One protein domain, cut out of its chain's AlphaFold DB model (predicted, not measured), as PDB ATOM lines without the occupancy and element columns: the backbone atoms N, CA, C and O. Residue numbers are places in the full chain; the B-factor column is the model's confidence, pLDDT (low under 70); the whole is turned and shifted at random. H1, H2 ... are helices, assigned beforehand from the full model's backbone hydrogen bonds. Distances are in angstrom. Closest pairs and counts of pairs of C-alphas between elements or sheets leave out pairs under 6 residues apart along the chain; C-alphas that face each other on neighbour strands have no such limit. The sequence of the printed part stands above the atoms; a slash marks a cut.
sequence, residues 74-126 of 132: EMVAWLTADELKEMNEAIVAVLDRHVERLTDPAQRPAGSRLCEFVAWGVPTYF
ATOM      1  N   GLU A  74     -14.951  12.864 -35.701       80.31
ATOM      2  CA  GLU A  74     -14.631  13.305 -34.348       80.31
ATOM      3  C   GLU A  74     -14.830  14.822 -34.288       80.31
ATOM      4  O   GLU A  74     -14.358  15.552 -35.163       80.31
ATOM      5  N   MET A  75     -15.569  15.295 -33.286       82.75
ATOM      6  CA  MET A  75     -15.776  16.719 -33.042       82.75
ATOM      7  C   MET A  75     -15.828  16.998 -31.543       82.75
ATOM      8  O   MET A  75     -16.217  16.138 -30.758       82.75
ATOM      9  N   VAL A  76     -15.487  18.227 -31.165       86.06
ATOM     10  CA  VAL A  76     -15.591  18.724 -29.790       86.06
ATOM     11  C   VAL A  76     -16.337  20.051 -29.793       86.06
ATOM     12  O   VAL A  76     -16.128  20.883 -30.678       86.06
ATOM     13  N   ALA A  77     -17.224  20.239 -28.820       88.00
ATOM     14  CA  ALA A  77     -18.036  21.440 -28.676       88.00
ATOM     15  C   ALA A  77     -18.127  21.844 -27.202       88.00
ATOM     16  O   ALA A  77     -18.182  20.988 -26.319       88.00
ATOM     17  N   TRP A  78     -18.165  23.151 -26.950       90.56
ATOM     18  CA  TRP A  78     -18.510  23.686 -25.637       90.56
ATOM     19  C   TRP A  78     -20.020  23.620 -25.476       90.56
ATOM     20  O   TRP A  78     -20.739  24.267 -26.233       90.56
ATOM     21  N   LEU A  79     -20.479  22.822 -24.518       92.94
ATOM     22  CA  LEU A  79     -21.892  22.606 -24.236       92.94
ATOM     23  C   LEU A  79     -22.117  22.687 -22.730       92.94
ATOM     24  O   LEU A  79     -21.305  22.205 -21.936       92.94
ATOM     25  N   THR A  80     -23.244  23.262 -22.342       96.06
ATOM     26  CA  THR A  80     -23.815  23.078 -21.009       96.06
ATOM     27  C   THR A  80     -24.320  21.642 -20.830       96.06
ATOM     28  O   THR A  80     -24.446  20.881 -21.792       96.06
ATOM     29  N   ALA A  81     -24.645  21.251 -19.593       93.75
ATOM     30  CA  ALA A  81     -25.215  19.930 -19.319       93.75
ATOM     31  C   ALA A  81     -26.553  19.698 -20.051       93.75
ATOM     32  O   ALA A  81     -26.783  18.604 -20.567       93.75
ATOM     33  N   ASP A  82     -27.401  20.729 -20.135       96.12
ATOM     34  CA  ASP A  82     -28.688  20.653 -20.834       96.12
ATOM     35  C   ASP A  82     -28.492  20.512 -22.351       96.12
ATOM     36  O   ASP A  82     -29.102  19.639 -22.966       96.12
ATOM     37  N   GLU A  83     -27.578  21.285 -22.945       96.38
ATOM     38  CA  GLU A  83     -27.248  21.171 -24.374       96.38
ATOM     39  C   GLU A  83     -26.602  19.818 -24.710       96.38
ATOM     40  O   GLU A  83     -26.902  19.221 -25.744       96.38
ATOM     41  N   LEU A  84     -25.740  19.288 -23.831       94.31
ATOM     42  CA  LEU A  84     -25.154  17.956 -23.995       94.31
ATOM     43  C   LEU A  84     -26.232  16.865 -23.963       94.31
ATOM     44  O   LEU A  84     -26.197  15.927 -24.764       94.31
ATOM     45  N   LYS A  85     -27.200  16.982 -23.050       92.25
ATOM     46  CA  LYS A  85     -28.339  16.066 -22.973       92.25
ATOM     47  C   LYS A  85     -29.193  16.137 -24.240       92.25
ATOM     48  O   LYS A  85     -29.475  15.090 -24.818       92.25
ATOM     49  N   GLU A  86     -29.551  17.338 -24.689       94.94
ATOM     50  CA  GLU A  86     -30.334  17.546 -25.914       94.94
ATOM     51  C   GLU A  86     -29.621  16.961 -27.141       94.94
ATOM     52  O   GLU A  86     -30.229  16.245 -27.938       94.94
ATOM     53  N   MET A  87     -28.308  17.182 -27.262       93.94
ATOM     54  CA  MET A  87     -27.498  16.612 -28.339       93.94
ATOM     55  C   MET A  87     -27.526  15.076 -28.326       93.94
ATOM     56  O   MET A  87     -27.745  14.444 -29.360       93.94
ATOM     57  N   ASN A  88     -27.342  14.462 -27.154       90.94
ATOM     58  CA  ASN A  88     -27.403  13.009 -27.003       90.94
ATOM     59  C   ASN A  88     -28.784  12.449 -27.388       90.94
ATOM     60  O   ASN A  88     -28.872  11.444 -28.094       90.94
ATOM     61  N   GLU A  89     -29.867  13.106 -26.967       91.19
ATOM     62  CA  GLU A  89     -31.236  12.726 -27.332       91.19
ATOM     63  C   GLU A  89     -31.483  12.856 -28.843       91.19
ATOM     64  O   GLU A  89     -32.084  11.964 -29.447       91.19
ATOM     65  N   ALA A  90     -30.963  13.907 -29.481       93.00
ATOM     66  CA  ALA A  90     -31.068  14.104 -30.924       93.00
ATOM     67  C   ALA A  90     -30.330  13.013 -31.720       93.00
ATOM     68  O   ALA A  90     -30.868  12.504 -32.707       93.00
ATOM     69  N   ILE A  91     -29.131  12.611 -31.281       90.38
ATOM     70  CA  ILE A  91     -28.375  11.506 -31.893       90.38
ATOM     71  C   ILE A  91     -29.167  10.198 -31.791       90.38
ATOM     72  O   ILE A  91     -29.345   9.504 -32.795       90.38
ATOM     73  N   VAL A  92     -29.703   9.883 -30.607       87.69
ATOM     74  CA  VAL A  92     -30.544   8.691 -30.400       87.69
ATOM     75  C   VAL A  92     -31.771   8.723 -31.312       87.69
ATOM     76  O   VAL A  92     -32.035   7.749 -32.012       87.69
ATOM     77  N   ALA A  93     -32.459   9.862 -31.407       90.88
ATOM     78  CA  ALA A  93     -33.639  10.015 -32.254       90.88
ATOM     79  C   ALA A  93     -33.353   9.814 -33.755       90.88
ATOM     80  O   ALA A  93     -34.258   9.469 -34.520       90.88
ATOM     81  N   VAL A  94     -32.115  10.033 -34.214       91.75
ATOM     82  CA  VAL A  94     -31.701   9.697 -35.586       91.75
ATOM     83  C   VAL A  94     -31.576   8.185 -35.760       91.75
ATOM     84  O   VAL A  94     -32.087   7.650 -36.747       91.75
ATOM     85  N   LEU A  95     -30.943   7.495 -34.808       88.06
ATOM     86  CA  LEU A  95     -30.744   6.043 -34.853       88.06
ATOM     87  C   LEU A  95     -32.067   5.274 -34.700       88.06
ATOM     88  O   LEU A  95     -32.296   4.290 -35.411       88.06
ATOM     89  N   ASP A  96     -32.974   5.769 -33.856       87.56
ATOM     90  CA  ASP A  96     -34.276   5.152 -33.574       87.56
ATOM     91  C   ASP A  96     -35.147   4.975 -34.828       87.56
ATOM     92  O   ASP A  96     -35.926   4.025 -34.922       87.56
ATOM     93  N   ARG A  97     -34.947   5.805 -35.863       90.06
ATOM     94  CA  ARG A  97     -35.645   5.708 -37.163       90.06
ATOM     95  C   ARG A  97     -35.418   4.377 -37.882       90.06
ATOM     96  O   ARG A  97     -36.155   4.049 -38.812       90.06
ATOM     97  N   HIS A  98     -34.381   3.631 -37.506       88.88
ATOM     98  CA  HIS A  98     -33.991   2.385 -38.161       88.88
ATOM     99  C   HIS A  98     -34.208   1.139 -37.294       88.88
ATOM    100  O   HIS A  98     -34.007   0.026 -37.786       88.88
ATOM    101  N   VAL A  99     -34.662   1.294 -36.046       84.50
ATOM    102  CA  VAL A  99     -34.762   0.198 -35.066       84.50
ATOM    103  C   VAL A  99     -35.712  -0.913 -35.515       84.50
ATOM    104  O   VAL A  99     -35.394  -2.086 -35.329       84.50
ATOM    105  N   GLU A 100     -36.822  -0.590 -36.189       85.62
ATOM    106  CA  GLU A 100     -37.763  -1.605 -36.701       85.62
ATOM    107  C   GLU A 100     -37.089  -2.621 -37.637       85.62
ATOM    108  O   GLU A 100     -37.453  -3.794 -37.654       85.62
ATOM    109  N   ARG A 101     -36.043  -2.215 -38.370       89.56
ATOM    110  CA  ARG A 101     -35.307  -3.112 -39.278       89.56
ATOM    111  C   ARG A 101     -34.489  -4.166 -38.534       89.56
ATOM    112  O   ARG A 101     -34.110  -5.181 -39.125       89.56
ATOM    113  N   LEU A 102     -34.188  -3.952 -37.255       84.44
ATOM    114  CA  LEU A 102     -33.469  -4.927 -36.435       84.44
ATOM    115  C   LEU A 102     -34.377  -6.098 -36.059       84.44
ATOM    116  O   LEU A 102     -33.938  -7.248 -36.115       84.44
ATOM    117  N   THR A 103     -35.639  -5.813 -35.736       82.12
ATOM    118  CA  THR A 103     -36.615  -6.797 -35.253       82.12
ATOM    119  C   THR A 103     -37.473  -7.394 -36.368       82.12
ATOM    120  O   THR A 103     -37.820  -8.572 -36.273       82.12
ATOM    121  N   ASP A 104     -37.747  -6.643 -37.439       85.81
ATOM    122  CA  ASP A 104     -38.517  -7.090 -38.601       85.81
ATOM    123  C   ASP A 104     -37.653  -7.152 -39.881       85.81
ATOM    124  O   ASP A 104     -37.329  -6.124 -40.488       85.81
ATOM    125  N   PRO A 105     -37.279  -8.362 -40.345       86.69
ATOM    126  CA  PRO A 105     -36.554  -8.537 -41.598       86.69
ATOM    127  C   PRO A 105     -37.299  -8.043 -42.846       86.69
ATOM    128  O   PRO A 105     -36.632  -7.707 -43.822       86.69
ATOM    129  N   ALA A 106     -38.637  -7.987 -42.839       92.38
ATOM    130  CA  ALA A 106     -39.420  -7.524 -43.988       92.38
ATOM    131  C   ALA A 106     -39.235  -6.021 -44.253       92.38
ATOM    132  O   ALA A 106     -39.371  -5.573 -45.390       92.38
ATOM    133  N   GLN A 107     -38.841  -5.258 -43.229       91.25
ATOM    134  CA  GLN A 107     -38.581  -3.818 -43.317       91.25
ATOM    135  C   GLN A 107     -37.186  -3.482 -43.876       91.25
ATOM    136  O   GLN A 107     -36.833  -2.303 -43.968       91.25
ATOM    137  N   ARG A 108     -36.357  -4.482 -44.221       93.75
ATOM    138  CA  ARG A 108     -34.985  -4.287 -44.722       93.75
ATOM    139  C   ARG A 108     -34.979  -4.131 -46.248       93.75
ATOM    140  O   ARG A 108     -35.253  -5.105 -46.948       93.75
ATOM    141  N   PRO A 109     -34.616  -2.954 -46.791       94.12
ATOM    142  CA  PRO A 109     -34.441  -2.793 -48.232       94.12
ATOM    143  C   PRO A 109     -33.380  -3.744 -48.796       94.12
ATOM    144  O   PRO A 109     -32.409  -4.084 -48.108       94.12
ATOM    145  N   ALA A 110     -33.520  -4.121 -50.068       93.38
ATOM    146  CA  ALA A 110     -32.499  -4.889 -50.776       93.38
ATOM    147  C   ALA A 110     -31.144  -4.159 -50.741       93.38
ATOM    148  O   ALA A 110     -31.088  -2.938 -50.872       93.38
ATOM    149  N   GLY A 111     -30.058  -4.909 -50.535       89.56
ATOM    150  CA  GLY A 111     -28.704  -4.355 -50.405       89.56
ATOM    151  C   GLY A 111     -28.343  -3.825 -49.012       89.56
ATOM    152  O   GLY A 111     -27.193  -3.453 -48.796       89.56
ATOM    153  N   SER A 112     -29.272  -3.832 -48.045       92.88
ATOM    154  CA  SER A 112     -28.960  -3.437 -46.664       92.88
ATOM    155  C   SER A 112     -27.909  -4.358 -46.044       92.88
ATOM    156  O   SER A 112     -28.048  -5.583 -46.081       92.88
ATOM    157  N   ARG A 113     -26.905  -3.767 -45.397       91.12
ATOM    158  CA  ARG A 113     -25.985  -4.462 -44.490       91.12
ATOM    159  C   ARG A 113     -26.242  -3.989 -43.064       91.12
ATOM    160  O   ARG A 113     -26.755  -2.893 -42.851       91.12
ATOM    161  N   LEU A 114     -25.935  -4.843 -42.091       89.75
ATOM    162  CA  LEU A 114     -25.961  -4.433 -40.693       89.75
ATOM    163  C   LEU A 114     -24.763  -3.512 -40.455       89.75
ATOM    164  O   LEU A 114     -23.624  -3.947 -40.598       89.75
ATOM    165  N   CYS A 115     -25.043  -2.263 -40.103       88.50
ATOM    166  CA  CYS A 115     -24.034  -1.277 -39.742       88.50
ATOM    167  C   CYS A 115     -24.109  -1.026 -38.242       88.50
ATOM    168  O   CYS A 115     -25.200  -0.980 -37.670       88.50
ATOM    169  N   GLU A 116     -22.955  -0.859 -37.614       86.62
ATOM    170  CA  GLU A 116     -22.880  -0.465 -36.219       86.62
ATOM    171  C   GLU A 116     -22.613   1.032 -36.102       86.62
ATOM    172  O   GLU A 116     -21.751   1.575 -36.790       86.62
ATOM    173  N   PHE A 117     -23.341   1.676 -35.193       85.94
ATOM    174  CA  PHE A 117     -23.124   3.058 -34.795       85.94
ATOM    175  C   PHE A 117     -22.930   3.080 -33.288       85.94
ATOM    176  O   PHE A 117     -23.756   2.545 -32.546       85.94
ATOM    177  N   VAL A 118     -21.849   3.704 -32.841       83.00
ATOM    178  CA  VAL A 118     -21.595   3.946 -31.423       83.00
ATOM    179  C   VAL A 118     -21.389   5.436 -31.261       83.00
ATOM    180  O   VAL A 118     -20.579   6.033 -31.964       83.00
ATOM    181  N   ALA A 119     -22.174   6.035 -30.375       81.94
ATOM    182  CA  ALA A 119     -22.120   7.453 -30.086       81.94
ATOM    183  C   ALA A 119     -22.219   7.659 -28.580       81.94
ATOM    184  O   ALA A 119     -22.987   6.981 -27.895       81.94
ATOM    185  N   TRP A 120     -21.437   8.604 -28.082       79.44
ATOM    186  CA  TRP A 120     -21.479   9.066 -26.707       79.44
ATOM    187  C   TRP A 120     -21.218  10.569 -26.702       79.44
ATOM    188  O   TRP A 120     -20.378  11.068 -27.451       79.44
ATOM    189  N   GLY A 121     -21.935  11.290 -25.851       81.31
ATOM    190  CA  GLY A 121     -21.642  12.675 -25.518       81.31
ATOM    191  C   GLY A 121     -21.195  12.723 -24.071       81.31
ATOM    192  O   GLY A 121     -22.027  12.600 -23.173       81.31
ATOM    193  N   VAL A 122     -19.891  12.883 -23.858       82.88
ATOM    194  CA  VAL A 122     -19.272  12.965 -22.530       82.88
ATOM    195  C   VAL A 122     -18.365  14.192 -22.456       82.88
ATOM    196  O   VAL A 122     -17.811  14.604 -23.481       82.88
ATOM    197  N   PRO A 123     -18.158  14.768 -21.262       81.38
ATOM    198  CA  PRO A 123     -17.084  15.726 -21.058       81.38
ATOM    199  C   PRO A 123     -15.744  15.117 -21.480       81.38
ATOM    200  O   PRO A 123     -15.416  13.994 -21.096       81.38
ATOM    201  N   THR A 124     -14.975  15.858 -22.273       84.00
ATOM    202  CA  THR A 124     -13.642  15.437 -22.711       84.00
ATOM    203  C   THR A 124     -12.590  16.284 -22.012       84.00
ATOM    204  O   THR A 124     -12.718  17.503 -21.945       84.00
ATOM    205  N   TYR A 125     -11.544  15.636 -21.501       84.12
ATOM    206  CA  TYR A 125     -10.477  16.286 -20.744       84.12
ATOM    207  C   TYR A 125      -9.180  16.237 -21.546       84.12
ATOM    208  O   TYR A 125      -8.520  15.200 -21.622       84.12
ATOM    209  N   PHE A 126      -8.819  17.366 -22.154       83.12
ATOM    210  CA  PHE A 126      -7.548  17.507 -22.854       83.12
ATOM    211  C   PHE A 126      -6.502  18.161 -21.948       83.12
ATOM    212  O   PHE A 126      -6.836  19.069 -21.182       83.12
TER     213      PHE A 126
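What this domain is: This is residues 74 to 126 of the 132 residues of an uncharacterized protein of Kribbellaceae bacterium (UniProt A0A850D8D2). This model has little regular structure: after a lead-in of residues 74 to 80, one long helix, H1, runs along a rod, the short helix H2 follows near one end, and residues 104 to 126 turn and fold back toward the other end. The printed part has 53 residues, with two named helices in the order H1, H2 and no named strand. It is all helix by class, though the named elements hold only 20 residues. It is only just extended, close to loose, with a radius of gyration of the C-alphas of 15.0 A and spans of 43 by 21 by 12 A.

How they stand to each other: H1, residues 81 to 96, and H2, residues 100 to 103, are apart, joined by a tight link of 3 residues. Every O i to N i+4 pair in H1 is within hydrogen-bond range; H2 is too short for such a pair, but its one O i to N i+3 pair is within range.

Where its parts are: H1 begins at C-alpha 81 (-25.215, 19.930, -19.319) and measures 22.4 A. H2 measures 5.5 A and ends at C-alpha 103 (-36.615, -6.797, -35.253).

The domain as a whole: The C-alphas of Ala 106 and Phe 126, the two farthest apart, are 45.7 A apart. The printed part has no cut, and no printed residue is under 70 in pLDDT.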